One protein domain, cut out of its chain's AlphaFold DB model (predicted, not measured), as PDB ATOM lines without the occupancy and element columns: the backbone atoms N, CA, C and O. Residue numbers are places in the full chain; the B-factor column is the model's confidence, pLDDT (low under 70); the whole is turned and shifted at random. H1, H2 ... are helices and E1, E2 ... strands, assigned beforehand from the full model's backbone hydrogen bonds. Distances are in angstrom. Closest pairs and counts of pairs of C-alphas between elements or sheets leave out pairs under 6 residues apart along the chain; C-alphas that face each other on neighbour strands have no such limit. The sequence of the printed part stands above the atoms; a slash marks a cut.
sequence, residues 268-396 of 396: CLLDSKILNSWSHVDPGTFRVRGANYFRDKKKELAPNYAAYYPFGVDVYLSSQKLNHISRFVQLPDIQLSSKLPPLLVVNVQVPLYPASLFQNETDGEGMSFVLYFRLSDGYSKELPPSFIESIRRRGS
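This is residues 268 to 396 of the 396 residues of the protein "DUF1336 domain-containing protein" of Panicum hallii (UniProt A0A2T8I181). A long, twisted three-stranded sheet of E3, E5 and E4 makes the core, and smaller parts are strung out beyond its ends. Past the end where E3 begins and E5 ends lie a small two-stranded piece, E1 and E2 with H1 at its tip, and the helices H3 and H4; at the other end residues 355 to 361 of the link from E4 to E5 stick out. The printed part has 129 residues, with the named elements in the order E1, H1, E2, E3, H2, E4, E5, H3, H4; the class is mixed, helices and strands, but under half of the residues are in named elements. The larger sheet has the order E3, E5, E4 and is antiparallel. The whole is loose, with a radius of gyration of the C-alphas of 18.6 A and spans of 45 by 38 by 35 A.

E5, residues 366 to 375, is the inner strand of the larger sheet, with the edge strands E3, residues 308 to 318, and E4, residues 343 to 351. E3 and E5 are antiparallel at 161 degrees, with N 314 and O 370 within hydrogen-bond range at 2.9 A. E4 and E5 form an antiparallel hairpin at 164 degrees, with N 346 and O 371 at 2.9 A. E3 bends by 69 degrees at residue 311. H2, residues 325 to 328, only grazes this sheet with residues 325 to 326; the closest C-alphas of H2 and E4 are those of Ile 325 and Asn 347, 7.1 A apart. E3, H2 and E4 form a split strand-helix-strand unit, two strands running the same way with E5 between them, and its crossover is right-handed. H3, residues 379 to 382, and H4, residues 385 to 394, are close but not clearly touching, with the C-alphas of Ser 380 and Ile 388 7.4 A apart; neither is on this sheet. E1, residues 287 to 289, and E2, residues 299 to 301, are antiparallel at 129 degrees, with N 288 and O 300 at 2.8 A. H1, residues 293 to 296, is apart from E3, E4 and E5. In H4 every O i to N i+4 pair is within hydrogen-bond range; H1, H2 and H3 are too short for such a pair.

E1 begins at C-alpha 287 (-70.828, 7.517, -29.654). E3 spans 26.8 A, E4 25.4 A and E5 28.5 A, which ends at C-alpha 375 (-81.878, 6.437, -11.347). H4 spans 14.6 A and ends at C-alpha 394 (-85.028, 23.103, -12.659).

The two C-alphas farthest apart, those of Phe 358 and Lys 381, are 50.1 A apart. The printed part has no cut. The links H2 to E4 and E4 to E5 are long. The pLDDT is under 70 at residues 270 to 271, 335 to 338, 359 to 361 and 394 to 396.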
ATOM      1  N   CYS A 268     -87.165  -8.300 -23.961       87.00
ATOM      2  CA  CYS A 268     -86.357  -9.292 -24.637       87.00
ATOM      3  C   CYS A 268     -85.009  -9.423 -23.918       87.00
ATOM      4  O   CYS A 268     -84.186  -8.507 -23.940       87.00
ATOM      5  N   LEU A 269     -84.808 -10.563 -23.255       79.31
ATOM      6  CA  LEU A 269     -83.583 -10.889 -22.515       79.31
ATOM      7  C   LEU A 269     -82.531 -11.621 -23.365       79.31
ATOM      8  O   LEU A 269     -81.436 -11.880 -22.874       79.31
ATOM      9  N   LEU A 270     -82.861 -12.000 -24.603       68.12
ATOM     10  CA  LEU A 270     -82.039 -12.874 -25.439       68.12
ATOM     11  C   LEU A 270     -81.793 -12.235 -26.809       68.12
ATOM     12  O   LEU A 270     -82.652 -11.528 -27.320       68.12
ATOM     13  N   ASP A 271     -80.669 -12.557 -27.452       62.84
ATOM     14  CA  ASP A 271     -80.333 -12.094 -28.813       62.84
ATOM     15  C   ASP A 271     -81.305 -12.592 -29.911       62.84
ATOM     16  O   ASP A 271     -81.142 -12.284 -31.097       62.84
ATOM     17  N   SER A 272     -82.327 -13.379 -29.554       71.62
ATOM     18  CA  SER A 272     -83.398 -13.754 -30.471       71.62
ATOM     19  C   SER A 272     -84.371 -12.587 -30.653       71.62
ATOM     20  O   SER A 272     -84.913 -12.031 -29.704       71.62
ATOM     21  N   LYS A 273     -84.625 -12.209 -31.907       70.31
ATOM     22  CA  LYS A 273     -85.529 -11.100 -32.236       70.31
ATOM     23  C   LYS A 273     -86.975 -11.482 -31.922       70.31
ATOM     24  O   LYS A 273     -87.654 -12.082 -32.752       70.31
ATOM     25  N   ILE A 274     -87.449 -11.116 -30.736       81.56
ATOM     26  CA  ILE A 274     -88.866 -11.189 -30.381       81.56
ATOM     27  C   ILE A 274     -89.560  -9.962 -30.982       81.56
ATOM     28  O   ILE A 274     -89.174  -8.821 -30.714       81.56
ATOM     29  N   LEU A 275     -90.578 -10.177 -31.816       81.00
ATOM     30  CA  LEU A 275     -91.377  -9.082 -32.369       81.00
ATOM     31  C   LEU A 275     -92.092  -8.323 -31.243       81.00
ATOM     32  O   LEU A 275     -92.568  -8.933 -30.289       81.00
ATOM     33  N   ASN A 276     -92.209  -7.001 -31.385       83.62
ATOM     34  CA  ASN A 276     -92.925  -6.131 -30.441       83.62
ATOM     35  C   ASN A 276     -92.387  -6.187 -28.995       83.62
ATOM     36  O   ASN A 276     -93.152  -6.079 -28.039       83.62
ATOM     37  N   SER A 277     -91.073  -6.356 -28.842       88.88
ATOM     38  CA  SER A 277     -90.378  -6.346 -27.554       88.88
ATOM     39  C   SER A 277     -89.400  -5.174 -27.465       88.88
ATOM     40  O   SER A 277     -89.018  -4.588 -28.482       88.88
ATOM     41  N   TRP A 278     -88.995  -4.823 -26.247       91.25
ATOM     42  CA  TRP A 278     -87.880  -3.906 -26.005       91.25
ATOM     43  C   TRP A 278     -86.708  -4.683 -25.409       91.25
ATOM     44  O   TRP A 278     -86.924  -5.699 -24.763       91.25
ATOM     45  N   SER A 279     -85.471  -4.244 -25.619       90.00
ATOM     46  CA  SER A 279     -84.276  -4.918 -25.096       90.00
ATOM     47  C   SER A 279     -83.373  -3.936 -24.362       90.00
ATOM     48  O   SER A 279     -83.453  -2.720 -24.559       90.00
ATOM     49  N   HIS A 280     -82.482  -4.469 -23.529       87.75
ATOM     50  CA  HIS A 280     -81.417  -3.667 -22.944       87.75
ATOM     51  C   HIS A 280     -80.401  -3.248 -24.014       87.75
ATOM     52  O   HIS A 280     -80.131  -4.003 -24.950       87.75
ATOM     53  N   VAL A 281     -79.839  -2.047 -23.872       86.81
ATOM     54  CA  VAL A 281     -78.765  -1.542 -24.732       86.81
ATOM     55  C   VAL A 281     -77.701  -0.909 -23.850       86.81
ATOM     56  O   VAL A 281     -77.992   0.032 -23.108       86.81
ATOM     57  N   ASP A 282     -76.469  -1.402 -23.961       89.25
ATOM     58  CA  ASP A 282     -75.353  -0.885 -23.176       89.25
ATOM     59  C   ASP A 282     -75.021   0.563 -23.567       89.25
ATOM     60  O   ASP A 282     -74.880   0.857 -24.763       89.25
ATOM     61  N   PRO A 283     -74.805   1.470 -22.596       89.81
ATOM     62  CA  PRO A 283     -74.465   2.862 -22.878       89.81
ATOM     63  C   PRO A 283     -73.236   3.019 -23.784       89.81
ATOM     64  O   PRO A 283     -73.232   3.869 -24.674       89.81
ATOM     65  N   GLY A 284     -72.221   2.162 -23.638       91.81
ATOM     66  CA  GLY A 284     -71.004   2.234 -24.449       91.81
ATOM     67  C   GLY A 284     -71.181   1.897 -25.924       91.81
ATOM     68  O   GLY A 284     -70.258   2.113 -26.704       91.81
ATOM     69  N   THR A 285     -72.357   1.429 -26.349       92.25
ATOM     70  CA  THR A 285     -72.676   1.293 -27.779       92.25
ATOM     71  C   THR A 285     -72.851   2.652 -28.465       92.25
ATOM     72  O   THR A 285     -72.681   2.771 -29.682       92.25
ATOM     73  N   PHE A 286     -73.151   3.706 -27.698       91.56
ATOM     74  CA  PHE A 286     -73.382   5.042 -28.225       91.56
ATOM     75  C   PHE A 286     -72.083   5.838 -28.340       91.56
ATOM     76  O   PHE A 286     -71.243   5.856 -27.443       91.56
ATOM     77  N   ARG A 287     -71.937   6.573 -29.449       94.31
ATOM     78  CA  ARG A 287     -70.828   7.517 -29.654       94.31
ATOM     79  C   ARG A 287     -71.251   8.931 -29.266       94.31
ATOM     80  O   ARG A 287     -72.055   9.551 -29.970       94.31
ATOM     81  N   VAL A 288     -70.672   9.454 -28.193       93.62
ATOM     82  CA  VAL A 288     -70.976  10.770 -27.617       93.62
ATOM     83  C   VAL A 288     -69.892  11.798 -27.946       93.62
ATOM     84  O   VAL A 288     -68.811  11.475 -28.444       93.62
ATOM     85  N   ARG A 289     -70.214  13.080 -27.753       94.38
ATOM     86  CA  ARG A 289     -69.248  14.173 -27.921       94.38
ATOM     87  C   ARG A 289     -68.312  14.167 -26.714       94.38
ATOM     88  O   ARG A 289     -68.777  14.425 -25.609       94.38
ATOM     89  N   GLY A 290     -67.035  13.880 -26.944       90.50
ATOM     90  CA  GLY A 290     -66.023  13.920 -25.893       90.50
ATOM     91  C   GLY A 290     -65.664  15.336 -25.463       90.50
ATOM     92  O   GLY A 290     -66.054  16.315 -26.109       90.50
ATOM     93  N   ALA A 291     -64.862  15.453 -24.404       90.19
ATOM     94  CA  ALA A 291     -64.452  16.746 -23.842       90.19
ATOM     95  C   ALA A 291     -63.812  17.687 -24.887       90.19
ATOM     96  O   ALA A 291     -64.018  18.899 -24.854       90.19
ATOM     97  N   ASN A 292     -63.096  17.127 -25.869       93.81
ATOM     98  CA  ASN A 292     -62.397  17.880 -26.915       93.81
ATOM     99  C   ASN A 292     -63.174  18.014 -28.238       93.81
ATOM    100  O   ASN A 292     -62.638  18.580 -29.197       93.81
ATOM    101  N   TYR A 293     -64.447  17.592 -28.285       95.06
ATOM    102  CA  TYR A 293     -65.247  17.526 -29.516       95.06
ATOM    103  C   TYR A 293     -65.271  18.836 -30.307       95.06
ATOM    104  O   TYR A 293     -65.276  18.831 -31.536       95.06
ATOM    105  N   PHE A 294     -65.302  19.987 -29.633       95.06
ATOM    106  CA  PHE A 294     -65.360  21.274 -30.326       95.06
ATOM    107  C   PHE A 294     -64.123  21.545 -31.188       95.06
ATOM    108  O   PHE A 294     -64.272  22.194 -32.228       95.06
ATOM    109  N   ARG A 295     -62.958  21.007 -30.801       96.69
ATOM    110  CA  ARG A 295     -61.678  21.163 -31.501       96.69
ATOM    111  C   ARG A 295     -61.461  20.087 -32.560       96.69
ATOM    112  O   ARG A 295     -61.112  20.415 -33.687       96.69
ATOM    113  N   ASP A 296     -61.685  18.821 -32.219       95.69
ATOM    114  CA  ASP A 296     -61.343  17.685 -33.088       95.69
ATOM    115  C   ASP A 296     -62.527  17.120 -33.897       95.69
ATOM    116  O   ASP A 296     -62.319  16.353 -34.837       95.69
ATOM    117  N   LYS A 297     -63.769  17.492 -33.549       95.56
ATOM    118  CA  LYS A 297     -65.030  16.935 -34.075       95.56
ATOM    119  C   LYS A 297     -65.148  15.411 -33.927       95.56
ATOM    120  O   LYS A 297     -65.967  14.788 -34.612       95.56
ATOM    121  N   LYS A 298     -64.380  14.792 -33.026       95.56
ATOM    122  CA  LYS A 298     -64.347  13.338 -32.835       95.56
ATOM    123  C   LYS A 298     -65.325  12.897 -31.757       95.56
ATOM    124  O   LYS A 298     -65.351  13.418 -30.650       95.56
ATOM    125  N   LYS A 299     -66.133  11.893 -32.096       96.31
ATOM    126  CA  LYS A 299     -67.001  11.210 -31.133       96.31
ATOM    127  C   LYS A 299     -66.298   9.983 -30.570       96.31
ATOM    128  O   LYS A 299     -65.776   9.174 -31.348       96.31
ATOM    129  N   GLU A 300     -66.376   9.827 -29.262       94.25
ATOM    130  CA  GLU A 300     -65.857   8.688 -28.506       94.25
ATOM    131  C   GLU A 300     -67.006   7.822 -27.986       94.25
ATOM    132  O   GLU A 300     -68.158   8.257 -27.995       94.25
ATOM    133  N   LEU A 301     -66.718   6.572 -27.625       94.69
ATOM    134  CA  LEU A 301     -67.721   5.705 -27.005       94.69
ATOM    135  C   LEU A 301     -68.109   6.289 -25.647       94.69
ATOM    136  O   LEU A 301     -67.253   6.817 -24.934       94.69
ATOM    137  N   ALA A 302     -69.392   6.217 -25.306       91.69
ATOM    138  CA  ALA A 302     -69.830   6.610 -23.979       91.69
ATOM    139  C   ALA A 302     -69.211   5.676 -22.924       91.69
ATOM    140  O   ALA A 302     -68.942   4.506 -23.212       91.69
ATOM    141  N   PRO A 303     -69.004   6.159 -21.690       88.69
ATOM    142  CA  PRO A 303     -68.719   5.280 -20.566       88.69
ATOM    143  C   PRO A 303     -69.790   4.185 -20.451       88.69
ATOM    144  O   PRO A 303     -70.965   4.439 -20.716       88.69
ATOM    145  N   ASN A 304     -69.405   2.981 -20.013       88.19
ATOM    146  CA  ASN A 304     -70.320   1.851 -19.775       88.19
ATOM    147  C   ASN A 304     -71.167   2.036 -18.503       88.19
ATOM    148  O   ASN A 304     -71.326   1.123 -17.699       88.19
ATOM    149  N   TYR A 305     -71.676   3.243 -18.293       87.50
ATOM    150  CA  TYR A 305     -72.487   3.611 -17.152       87.50
ATOM    151  C   TYR A 305     -73.408   4.771 -17.538       87.50
ATOM    152  O   TYR A 305     -72.993   5.694 -18.243       87.50
ATOM    153  N   ALA A 306     -74.662   4.723 -17.089       89.44
ATOM    154  CA  ALA A 306     -75.662   5.748 -17.358       89.44
ATOM    155  C   ALA A 306     -76.322   6.233 -16.065       89.44
ATOM    156  O   ALA A 306     -76.537   5.467 -15.129       89.44
ATOM    157  N   ALA A 307     -76.713   7.509 -16.055       90.62
ATOM    158  CA  ALA A 307     -77.461   8.117 -14.956       90.62
ATOM    159  C   ALA A 307     -78.777   7.380 -14.663       90.62
ATOM    160  O   ALA A 307     -79.159   7.207 -13.510       90.62
ATOM    161  N   TYR A 308     -79.468   6.958 -15.722       92.44
ATOM    162  CA  TYR A 308     -80.787   6.346 -15.673       92.44
ATOM    163  C   TYR A 308     -80.796   5.071 -16.511       92.44
ATOM    164  O   TYR A 308     -80.327   5.072 -17.650       92.44
ATOM    165  N   TYR A 309     -81.372   4.005 -15.959       92.50
ATOM    166  CA  TYR A 309     -81.527   2.716 -16.624       92.50
ATOM    167  C   TYR A 309     -83.003   2.445 -16.926       92.50
ATOM    168  O   TYR A 309     -83.844   2.640 -16.041       92.50
ATOM    169  N   PRO A 310     -83.346   2.018 -18.156       93.62
ATOM    170  CA  PRO A 310     -84.724   1.716 -18.510       93.62
ATOM    171  C   PRO A 310     -85.201   0.477 -17.751       93.62
ATOM    172  O   PRO A 310     -84.467  -0.505 -17.645       93.62
ATOM    173  N   PHE A 311     -86.435   0.514 -17.255       93.56
ATOM    174  CA  PHE A 311     -87.066  -0.644 -16.610       93.56
ATOM    175  C   PHE A 311     -88.383  -1.066 -17.265       93.56
ATOM    176  O   PHE A 311     -88.894  -2.134 -16.939       93.56
ATOM    177  N   GLY A 312     -88.922  -0.276 -18.195       94.44
ATOM    178  CA  GLY A 312     -90.117  -0.668 -18.926       94.44
ATOM    179  C   GLY A 312     -90.547   0.325 -19.995       94.44
ATOM    180  O   GLY A 312     -90.060   1.460 -20.055       94.44
ATOM    181  N   VAL A 313     -91.472  -0.132 -20.839       95.12
ATOM    182  CA  VAL A 313     -92.050   0.629 -21.948       95.12
ATOM    183  C   VAL A 313     -93.541   0.318 -22.052       95.12
ATOM    184  O   VAL A 313     -93.920  -0.851 -22.008       95.12
ATOM    185  N   ASP A 314     -94.362   1.350 -22.250       94.50
ATOM    186  CA  ASP A 314     -95.788   1.221 -22.567       94.50
ATOM    187  C   ASP A 314     -96.150   2.000 -23.841       94.50
ATOM    188  O   ASP A 314     -95.465   2.949 -24.234       94.50
ATOM    189  N   VAL A 315     -97.249   1.601 -24.490       94.06
ATOM    190  CA  VAL A 315     -97.778   2.234 -25.704       94.06
ATOM    191  C   VAL A 315     -99.274   2.477 -25.551       94.06
ATOM    192  O   VAL A 315    -100.076   1.538 -25.527       94.06
ATOM    193  N   TYR A 316     -99.655   3.752 -25.531       92.56
ATOM    194  CA  TYR A 316    -101.042   4.180 -25.372       92.56
ATOM    195  C   TYR A 316    -101.558   4.902 -26.604       92.56
ATOM    196  O   TYR A 316    -100.830   5.652 -27.254       92.56
ATOM    197  N   LEU A 317    -102.849   4.737 -26.876       92.44
ATOM    198  CA  LEU A 317    -103.582   5.642 -27.747       92.44
ATOM    199  C   LEU A 317    -104.334   6.679 -26.913       92.44
ATOM    200  O   LEU A 317    -104.814   6.396 -25.813       92.44
ATOM    201  N   SER A 318    -104.459   7.883 -27.451       89.44
ATOM    202  CA  SER A 318    -105.086   9.010 -26.766       89.44
ATOM    203  C   SER A 318    -105.812   9.901 -27.762       89.44
ATOM    204  O   SER A 318    -105.312  10.144 -28.860       89.44
ATOM    205  N   SER A 319    -106.994  10.395 -27.396       88.69
ATOM    206  CA  SER A 319    -107.767  11.327 -28.230       88.69
ATOM    207  C   SER A 319    -107.210  12.754 -28.224       88.69
ATOM    208  O   SER A 319    -107.595  13.548 -29.077       88.69
ATOM    209  N   GLN A 320    -106.351  13.069 -27.255       89.12
ATOM    210  CA  GLN A 320    -105.695  14.355 -27.024       89.12
ATOM    211  C   GLN A 320    -104.277  14.098 -26.498       89.12
ATOM    212  O   GLN A 320    -103.986  13.020 -25.975       89.12
ATOM    213  N   LYS A 321    -103.410  15.100 -26.586       88.25
ATOM    214  CA  LYS A 321    -102.049  15.108 -26.056       88.25
ATOM    215  C   LYS A 321    -102.054  14.918 -24.539       88.25
ATOM    216  O   LYS A 321    -102.737  15.620 -23.796       88.25
ATOM    217  N   LEU A 322    -101.241  13.977 -24.063       88.12
ATOM    218  CA  LEU A 322    -101.136  13.630 -22.645       88.12
ATOM    219  C   LEU A 322     -99.888  14.259 -22.022       88.12
ATOM    220  O   LEU A 322     -98.841  13.621 -21.922       88.12
ATOM    221  N   ASN A 323    -100.006  15.509 -21.576       86.62
ATOM    222  CA  ASN A 323     -98.877  16.240 -20.984       86.62
ATOM    223  C   ASN A 323     -98.324  15.537 -19.732       86.62
ATOM    224  O   ASN A 323     -97.118  15.376 -19.595       86.62
ATOM    225  N   HIS A 324     -99.203  15.037 -18.856       89.69
ATOM    226  CA  HIS A 324     -98.813  14.430 -17.581       89.69
ATOM    227  C   HIS A 324     -99.210  12.946 -17.505       89.69
ATOM    228  O   HIS A 324    -100.122  12.557 -16.771       89.69
ATOM    229  N   ILE A 325     -98.517  12.109 -18.282       91.00
ATOM    230  CA  ILE A 325     -98.842  10.682 -18.443       91.00
ATOM    231  C   ILE A 325     -98.740   9.865 -17.143       91.00
ATOM    232  O   ILE A 325     -99.531   8.950 -16.929       91.00
ATOM    233  N   SER A 326     -97.835  10.231 -16.230       90.88
ATOM    234  CA  SER A 326     -97.635   9.539 -14.946       90.88
ATOM    235  C   SER A 326     -98.866   9.565 -14.033       90.88
ATOM    236  O   SER A 326     -98.991   8.715 -13.158       90.88
ATOM    237  N   ARG A 327     -99.830  10.471 -14.254       90.69
ATOM    238  CA  ARG A 327    -101.111  10.479 -13.521       90.69
ATOM    239  C   ARG A 327    -102.032   9.323 -13.894       90.69
ATOM    240  O   ARG A 327    -102.983   9.063 -13.160       90.69
ATOM    241  N   PHE A 328    -101.788   8.672 -15.025       89.44
ATOM    242  CA  PHE A 328    -102.632   7.604 -15.558       89.44
ATOM    243  C   PHE A 328    -102.027   6.216 -15.360       89.44
ATOM    244  O   PHE A 328    -102.693   5.233 -15.659       89.44
ATOM    245  N   VAL A 329    -100.805   6.128 -14.833       91.50
ATOM    246  CA  VAL A 329    -100.094   4.870 -14.590       91.50
ATOM    247  C   VAL A 329     -99.688   4.768 -13.123       91.50
ATOM    248  O   VAL A 329     -99.570   5.774 -12.419       91.50
ATOM    249  N   GLN A 330     -99.522   3.547 -12.637       93.19
ATOM    250  CA  GLN A 330     -98.988   3.281 -11.313       93.19
ATOM    251  C   GLN A 330     -97.469   3.163 -11.418       93.19
ATOM    252  O   GLN A 330     -96.943   2.225 -12.018       93.19
ATOM    253  N   LEU A 331     -96.769   4.150 -10.860       92.06
ATOM    254  CA  LEU A 331     -95.313   4.156 -10.777       92.06
ATOM    255  C   LEU A 331     -94.844   3.298  -9.590       92.06
ATOM    256  O   LEU A 331     -95.554   3.228  -8.586       92.06
ATOM    257  N   PRO A 332     -93.670   2.654  -9.685       89.62
ATOM    258  CA  PRO A 332     -93.113   1.893  -8.574       89.62
ATOM    259  C   PRO A 332     -92.745   2.813  -7.406       89.62
ATOM    260  O   PRO A 332     -92.187   3.894  -7.610       89.62
ATOM    261  N   ASP A 333     -92.993   2.344  -6.184       82.12
ATOM    262  CA  ASP A 333     -92.576   3.034  -4.964       82.12
ATOM    263  C   ASP A 333     -91.048   3.005  -4.861       82.12
ATOM    264  O   ASP A 333     -90.437   1.989  -4.518       82.12
ATOM    265  N   ILE A 334     -90.409   4.125  -5.189       78.56
ATOM    266  CA  ILE A 334     -88.966   4.290  -5.037       78.56
ATOM    267  C   ILE A 334     -88.711   5.291  -3.923       78.56
ATOM    268  O   ILE A 334     -89.320   6.356  -3.859       78.56
ATOM    269  N   GLN A 335     -87.788   4.923  -3.037       67.69
ATOM    270  CA  GLN A 335     -87.370   5.731  -1.900       67.69
ATOM    271  C   GLN A 335     -86.966   7.141  -2.363       67.69
ATOM    272  O   GLN A 335     -85.952   7.315  -3.037       67.69
ATOM    273  N   LEU A 336     -87.730   8.154  -1.947       64.25
ATOM    274  CA  LEU A 336     -87.546   9.576  -2.290       64.25
ATOM    275  C   LEU A 336     -86.331  10.229  -1.597       64.25
ATOM    276  O   LEU A 336     -86.214  11.447  -1.527       64.25
ATOM    277  N   SER A 337     -85.416   9.424  -1.057       62.06
ATOM    278  CA  SER A 337     -84.249   9.881  -0.292       62.06
ATOM    279  C   SER A 337     -83.100  10.383  -1.186       62.06
ATOM    280  O   SER A 337     -82.120  10.959  -0.705       62.06
ATOM    281  N   SER A 338     -83.181  10.193  -2.507       66.94
ATOM    282  CA  SER A 338     -82.138  10.650  -3.426       66.94
ATOM    283  C   SER A 338     -82.214  12.158  -3.683       66.94
ATOM    284  O   SER A 338     -83.274  12.719  -3.929       66.94
ATOM    285  N   LYS A 339     -81.052  12.826  -3.723       81.25
ATOM    286  CA  LYS A 339     -80.942  14.254  -4.097       81.25
ATOM    287  C   LYS A 339     -81.366  14.553  -5.547       81.25
ATOM    288  O   LYS A 339     -81.469  15.714  -5.923       81.25
ATOM    289  N   LEU A 340     -81.527  13.509  -6.357       85.62
ATOM    290  CA  LEU A 340     -81.941  13.551  -7.755       85.62
ATOM    291  C   LEU A 340     -83.274  12.805  -7.912       85.62
ATOM    292  O   LEU A 340     -83.521  11.885  -7.125       85.62
ATOM    293  N   PRO A 341     -84.090  13.134  -8.929       87.44
ATOM    294  CA  PRO A 341     -85.339  12.429  -9.193       87.44
ATOM    295  C   PRO A 341     -85.097  10.920  -9.376       87.44
ATOM    296  O   PRO A 341     -84.318  10.537 -10.253       87.44
ATOM    297  N   PRO A 342     -85.733  10.048  -8.573       89.75
ATOM    298  CA  PRO A 342     -85.492   8.604  -8.641       89.75
ATOM    299  C   PRO A 342     -86.056   7.962  -9.914       89.75
ATOM    300  O   PRO A 342     -85.590   6.903 -10.339       89.75
ATOM    301  N   LEU A 343     -87.048   8.614 -10.524       91.94
ATOM    302  CA  LEU A 343     -87.719   8.192 -11.743       91.94
ATOM    303  C   LEU A 343     -87.609   9.272 -12.811       91.94
ATOM    304  O   LEU A 343     -87.780  10.457 -12.532       91.94
ATOM    305  N   LEU A 344     -87.391   8.831 -14.044       92.75
ATOM    306  CA  LEU A 344     -87.529   9.644 -15.242       92.75
ATOM    307  C   LEU A 344     -88.562   8.970 -16.146       92.75
ATOM    308  O   LEU A 344     -88.393   7.815 -16.534       92.75
ATOM    309  N   VAL A 345     -89.633   9.694 -16.469       95.25
ATOM    310  CA  VAL A 345     -90.677   9.243 -17.396       95.25
ATOM    311  C   VAL A 345     -90.584  10.091 -18.653       95.25
ATOM    312  O   VAL A 345     -90.742  11.308 -18.593       95.25
ATOM    313  N   VAL A 346     -90.322   9.457 -19.793       95.56
ATOM    314  CA  VAL A 346     -90.254  10.137 -21.090       95.56
ATOM    315  C   VAL A 346     -91.480   9.751 -21.899       95.56
ATOM    316  O   VAL A 346     -91.665   8.581 -22.230       95.56
ATOM    317  N   ASN A 347     -92.313  10.739 -22.223       95.56
ATOM    318  CA  ASN A 347     -93.468  10.556 -23.093       95.56
ATOM    319  C   ASN A 347     -93.149  11.040 -24.513       95.56
ATOM    320  O   ASN A 347     -93.039  12.243 -24.753       95.56
ATOM    321  N   VAL A 348     -93.029  10.112 -25.460       95.69
ATOM    322  CA  VAL A 348     -92.885  10.426 -26.884       95.69
ATOM    323  C   VAL A 348     -94.264  10.393 -27.536       95.69
ATOM    324  O   VAL A 348     -94.809   9.323 -27.814       95.69
ATOM    325  N   GLN A 349     -94.819  11.575 -27.791       93.88
ATOM    326  CA  GLN A 349     -96.134  11.731 -28.409       93.88
ATOM    327  C   GLN A 349     -96.023  11.823 -29.934       93.88
ATOM    328  O   GLN A 349     -95.347  12.700 -30.474       93.88
ATOM    329  N   VAL A 350     -96.733  10.935 -30.625       93.25
ATOM    330  CA  VAL A 350     -96.823  10.858 -32.083       93.25
ATOM    331  C   VAL A 350     -98.241  11.247 -32.507       93.25
ATOM    332  O   VAL A 350     -99.170  10.467 -32.284       93.25
ATOM    333  N   PRO A 351     -98.441  12.429 -33.119       92.38
ATOM    334  CA  PRO A 351     -99.724  12.805 -33.701       92.38
ATOM    335  C   PRO A 351    -100.134  11.822 -34.799       92.38
ATOM    336  O   PRO A 351     -99.342  11.531 -35.696       92.38
ATOM    337  N   LEU A 352    -101.374  11.339 -34.756       90.62
ATOM    338  CA  LEU A 352    -101.968  10.538 -35.833       90.62
ATOM    339  C   LEU A 352    -103.006  11.339 -36.638       90.62
ATOM    340  O   LEU A 352    -103.568  10.835 -37.612       90.62
ATOM    341  N   TYR A 353    -103.247  12.600 -36.268       86.25
ATOM    342  CA  TYR A 353    -104.034  13.534 -37.065       86.25
ATOM    343  C   TYR A 353    -103.186  14.198 -38.174       86.25
ATOM    344  O   TYR A 353    -101.967  14.336 -38.038       86.25
ATOM    345  N   PRO A 354    -103.802  14.640 -39.290       84.94
ATOM    346  CA  PRO A 354    -103.088  15.330 -40.363       84.94
ATOM    347  C   PRO A 354    -102.478  16.658 -39.900       84.94
ATOM    348  O   PRO A 354    -103.146  17.451 -39.240       84.94
ATOM    349  N   ALA A 355    -101.244  16.948 -40.316       82.88
ATOM    350  CA  ALA A 355    -100.618  18.239 -40.048       82.88
ATOM    351  C   ALA A 355    -101.453  19.387 -40.649       82.88
ATOM    352  O   ALA A 355    -101.767  19.382 -41.841       82.88
ATOM    353  N   SER A 356    -101.786  20.380 -39.826       77.50
ATOM    354  CA  SER A 356    -102.543  21.564 -40.233       77.50
ATOM    355  C   SER A 356    -101.716  22.817 -39.976       77.50
ATOM    356  O   SER A 356    -101.203  23.010 -38.878       77.50
ATOM    357  N   LEU A 357    -101.552  23.661 -40.997       72.81
ATOM    358  CA  LEU A 357    -100.741  24.889 -40.923       72.81
ATOM    359  C   LEU A 357    -101.544  26.119 -40.475       72.81
ATOM    360  O   LEU A 357    -100.957  27.129 -40.100       72.81
ATOM    361  N   PHE A 358    -102.877  26.059 -40.554       77.12
ATOM    362  CA  PHE A 358    -103.758  27.222 -40.376       77.12
ATOM    363  C   PHE A 358    -104.854  27.009 -39.328       77.12
ATOM    364  O   PHE A 358    -105.712  27.875 -39.165       77.12
ATOM    365  N   GLN A 359    -104.855  25.868 -38.637       65.69
ATOM    366  CA  GLN A 359    -105.806  25.588 -37.564       65.69
ATOM    367  C   GLN A 359    -105.118  25.721 -36.208       65.69
ATOM    368  O   GLN A 359    -103.985  25.301 -36.008       65.69
ATOM    369  N   ASN A 360    -105.845  26.334 -35.286       66.25
ATOM    370  CA  ASN A 360    -105.493  26.546 -33.886       66.25
ATOM    371  C   ASN A 360    -105.632  25.279 -33.026       66.25
ATOM    372  O   ASN A 360    -105.191  25.269 -31.879       66.25
ATOM    373  N   GLU A 361    -106.229  24.218 -33.561       67.56
ATOM    374  CA  GLU A 361    -106.390  22.943 -32.871       67.56
ATOM    375  C   GLU A 361    -105.212  22.026 -33.229       67.56
ATOM    376  O   GLU A 361    -105.213  21.321 -34.235       67.56
ATOM    377  N   THR A 362    -104.152  22.102 -32.420       79.06
ATOM    378  CA  THR A 362    -102.983  21.203 -32.504       79.06
ATOM    379  C   THR A 362    -103.063  20.075 -31.476       79.06
ATOM    380  O   THR A 362    -102.071  19.395 -31.203       79.06
ATOM    381  N   ASP A 363    -104.230  19.887 -30.874       86.94
ATOM    382  CA  ASP A 363    -104.499  18.841 -29.907       86.94
ATOM    383  C   ASP A 363    -105.508  17.863 -30.501       86.94
ATOM    384  O   ASP A 363    -106.569  18.261 -30.974       86.94
ATOM    385  N   GLY A 364    -105.144  16.590 -30.555       87.62
ATOM    386  CA  GLY A 364    -105.934  15.587 -31.244       87.62
ATOM    387  C   GLY A 364    -105.353  14.195 -31.083       87.62
ATOM    388  O   GLY A 364    -104.416  13.976 -30.316       87.62
ATOM    389  N   GLU A 365    -105.917  13.264 -31.846       90.88
ATOM    390  CA  GLU A 365    -105.555  11.851 -31.815       90.88
ATOM    391  C   GLU A 365    -104.043  11.622 -31.941       90.88
ATOM    392  O   GLU A 365    -103.390  12.075 -32.885       90.88
ATOM    393  N   GLY A 366    -103.497  10.859 -31.003       92.00
ATOM    394  CA  GLY A 366    -102.086  10.534 -30.968       92.00
ATOM    395  C   GLY A 366    -101.807   9.213 -30.273       92.00
ATOM    396  O   GLY A 366    -102.639   8.661 -29.551       92.00
ATOM    397  N   MET A 367    -100.593   8.730 -30.493       94.12
ATOM    398  CA  MET A 367    -100.007   7.600 -29.790       94.12
ATOM    399  C   MET A 367     -98.899   8.105 -28.864       94.12
ATOM    400  O   MET A 367     -98.155   9.009 -29.230       94.12
ATOM    401  N   SER A 368     -98.779   7.526 -27.675       94.19
ATOM    402  CA  SER A 368     -97.735   7.845 -26.700       94.19
ATOM    403  C   SER A 368     -96.870   6.613 -26.463       94.19
ATOM    404  O   SER A 368     -97.386   5.597 -25.999       94.19
ATOM    405  N   PHE A 369     -95.570   6.705 -26.757       94.81
ATOM    406  CA  PHE A 369     -94.580   5.752 -26.248       94.81
ATOM    407  C   PHE A 369     -94.055   6.280 -24.920       94.81
ATOM    408  O   PHE A 369     -93.442   7.348 -24.872       94.81
ATOM    409  N   VAL A 370     -94.302   5.535 -23.850       96.12
ATOM    410  CA  VAL A 370     -93.903   5.924 -22.500       96.12
ATOM    411  C   VAL A 370     -92.726   5.064 -22.089       96.12
ATOM    412  O   VAL A 370     -92.840   3.846 -21.996       96.12
ATOM    413  N   LEU A 371     -91.586   5.709 -21.880       95.94
ATOM    414  CA  LEU A 371     -90.342   5.070 -21.478       95.94
ATOM    415  C   LEU A 371     -90.096   5.392 -20.008       95.94
ATOM    416  O   LEU A 371     -90.082   6.567 -19.625       95.94
ATOM    417  N   TYR A 372     -89.879   4.361 -19.199       95.75
ATOM    418  CA  TYR A 372     -89.653   4.522 -17.770       95.75
ATOM    419  C   TYR A 372     -88.223   4.163 -17.409       95.75
ATOM    420  O   TYR A 372     -87.731   3.081 -17.742       95.75
ATOM    421  N   PHE A 373     -87.569   5.067 -16.688       94.56
ATOM    422  CA  PHE A 373     -86.201   4.891 -16.246       94.56
ATOM    423  C   PHE A 373     -86.070   5.098 -14.746       94.56
ATOM    424  O   PHE A 373     -86.724   5.957 -14.151       94.56
ATOM    425  N   ARG A 374     -85.166   4.326 -14.150       93.00
ATOM    426  CA  ARG A 374     -84.788   4.413 -12.745       93.00
ATOM    427  C   ARG A 374     -83.382   4.984 -12.631       93.00
ATOM    428  O   ARG A 374     -82.497   4.609 -13.400       93.00
ATOM    429  N   LEU A 375     -83.188   5.886 -11.673       91.69
ATOM    430  CA  LEU A 375     -81.878   6.437 -11.347       91.69
ATOM    431  C   LEU A 375     -80.924   5.310 -10.924       91.69
ATOM    432  O   LEU A 375     -81.290   4.448 -10.124       91.69
ATOM    433  N   SER A 376     -79.705   5.328 -11.455       90.12
ATOM    434  CA  SER A 376     -78.657   4.397 -11.055       90.12
ATOM    435  C   SER A 376     -78.254   4.609  -9.596       90.12
ATOM    436  O   SER A 376     -78.082   5.743  -9.127       90.12
ATOM    437  N   ASP A 377     -78.071   3.505  -8.877       84.69
ATOM    438  CA  ASP A 377     -77.625   3.541  -7.493       84.69
ATOM    439  C   ASP A 377     -76.228   4.174  -7.413       84.69
ATOM    440  O   ASP A 377     -75.307   3.822  -8.144       84.69
ATOM    441  N   GLY A 378     -76.063   5.144  -6.515       80.06
ATOM    442  CA  GLY A 378     -74.778   5.817  -6.316       80.06
ATOM    443  C   GLY A 378     -74.467   6.968  -7.278       80.06
ATOM    444  O   GLY A 378     -73.552   7.723  -6.964       80.06
ATOM    445  N   TYR A 379     -75.261   7.215  -8.332       84.69
ATOM    446  CA  TYR A 379     -74.968   8.291  -9.299       84.69
ATOM    447  C   TYR A 379     -74.823   9.673  -8.651       84.69
ATOM    448  O   TYR A 379     -73.940  10.465  -8.972       84.69
ATOM    449  N   SER A 380     -75.671   9.958  -7.661       79.88
ATOM    450  CA  SER A 380     -75.633  11.224  -6.918       79.88
ATOM    451  C   SER A 380     -74.352  11.437  -6.100       79.88
ATOM    452  O   SER A 380     -74.084  12.566  -5.700       79.88
ATOM    453  N   LYS A 381     -73.565  10.386  -5.830       82.44
ATOM    454  CA  LYS A 381     -72.281  10.487  -5.117       82.44
ATOM    455  C   LYS A 381     -71.137  10.891  -6.046       82.44
ATOM    456  O   LYS A 381     -70.154  11.450  -5.576       82.44
ATOM    457  N   GLU A 382     -71.272  10.615  -7.339       82.19
ATOM    458  CA  GLU A 382     -70.249  10.888  -8.355       82.19
ATOM    459  C   GLU A 382     -70.362  12.305  -8.935       82.19
ATOM    460  O   GLU A 382     -69.446  12.793  -9.595       82.19
ATOM    461  N   LEU A 383     -71.483  12.986  -8.679       84.06
ATOM    462  CA  LEU A 383     -71.769  14.301  -9.238       84.06
ATOM    463  C   LEU A 383     -71.354  15.452  -8.309       84.06
ATOM    464  O   LEU A 383     -71.594  15.395  -7.099       84.06
ATOM    465  N   PRO A 384     -70.821  16.559  -8.867       87.00
ATOM    466  CA  PRO A 384     -70.572  17.776  -8.104       87.00
ATOM    467  C   PRO A 384     -71.850  18.299  -7.419       87.00
ATOM    468  O   PRO A 384     -72.904  18.350  -8.063       87.00
ATOM    469  N   PRO A 385     -71.785  18.770  -6.158       85.00
ATOM    470  CA  PRO A 385     -72.962  19.262  -5.435       85.00
ATOM    471  C   PRO A 385     -73.716  20.388  -6.155       85.00
ATOM    472  O   PRO A 385     -74.945  20.386  -6.183       85.00
ATOM    473  N   SER A 386     -72.989  21.308  -6.797       87.50
ATOM    474  CA  SER A 386     -73.565  22.417  -7.571       87.50
ATOM    475  C   SER A 386     -74.401  21.939  -8.761       87.50
ATOM    476  O   SER A 386     -75.421  22.542  -9.097       87.50
ATOM    477  N   PHE A 387     -74.001  20.832  -9.387       86.06
ATOM    478  CA  PHE A 387     -74.736  20.243 -10.498       86.06
ATOM    479  C   PHE A 387     -76.052  19.623 -10.021       86.06
ATOM    480  O   PHE A 387     -77.103  19.879 -10.609       86.06
ATOM    481  N   ILE A 388     -76.016  18.883  -8.911       84.88
ATOM    482  CA  ILE A 388     -77.209  18.295  -8.286       84.88
ATOM    483  C   ILE A 388     -78.216  19.389  -7.914       84.88
ATOM    484  O   ILE A 388     -79.405  19.263  -8.200       84.88
ATOM    485  N   GLU A 389     -77.739  20.490  -7.337       85.50
ATOM    486  CA  GLU A 389     -78.581  21.632  -6.985       85.50
ATOM    487  C   GLU A 389     -79.224  22.280  -8.220       85.50
ATOM    488  O   GLU A 389     -80.401  22.634  -8.194       85.50
ATOM    489  N   SER A 390     -78.485  22.382  -9.329       85.06
ATOM    490  CA  SER A 390     -79.022  22.924 -10.582       85.06
ATOM    491  C   SER A 390     -80.146  22.064 -11.166       85.06
ATOM    492  O   SER A 390     -81.120  22.608 -11.683       85.06
ATOM    493  N   ILE A 391     -80.043  20.734 -11.047       81.75
ATOM    494  CA  ILE A 391     -81.103  19.810 -11.465       81.75
ATOM    495  C   ILE A 391     -82.309  19.980 -10.550       81.75
ATOM    496  O   ILE A 391     -83.423  20.110 -11.043       81.75
ATOM    497  N   ARG A 392     -82.089  20.052  -9.234       79.31
ATOM    498  CA  ARG A 392     -83.165  20.238  -8.259       79.31
ATOM    499  C   ARG A 392     -83.900  21.565  -8.431       79.31
ATOM    500  O   ARG A 392     -85.095  21.596  -8.228       79.31
ATOM    501  N   ARG A 393     -83.218  22.652  -8.807       77.06
ATOM    502  CA  ARG A 393     -83.871  23.949  -9.067       77.06
ATOM    503  C   ARG A 393     -84.674  23.990 -10.366       77.06
ATOM    504  O   ARG A 393     -85.563  24.817 -10.475       77.06
ATOM    505  N   ARG A 394     -84.315  23.177 -11.365       66.25
ATOM    506  CA  ARG A 394     -85.028  23.103 -12.659       66.25
ATOM    507  C   ARG A 394     -86.143  22.071 -12.657       66.25
ATOM    508  O   ARG A 394     -87.097  22.193 -13.411       66.25
ATOM    509  N   GLY A 395     -85.973  21.036 -11.848       54.91
ATOM    510  CA  GLY A 395     -87.059  20.230 -11.343       54.91
ATOM    511  C   GLY A 395     -87.461  20.726  -9.962       54.91
ATOM    512  O   GLY A 395     -87.481  19.906  -9.064       54.91
ATOM    513  N   SER A 396     -87.633  22.042  -9.787       40.44
ATOM    514  CA  SER A 396     -88.445  22.722  -8.767       40.44
ATOM    515  C   SER A 396     -89.392  23.658  -9.514       40.44
ATOM    516  O   SER A 396     -90.440  24.018  -8.937       40.44
TER     517      SER A 396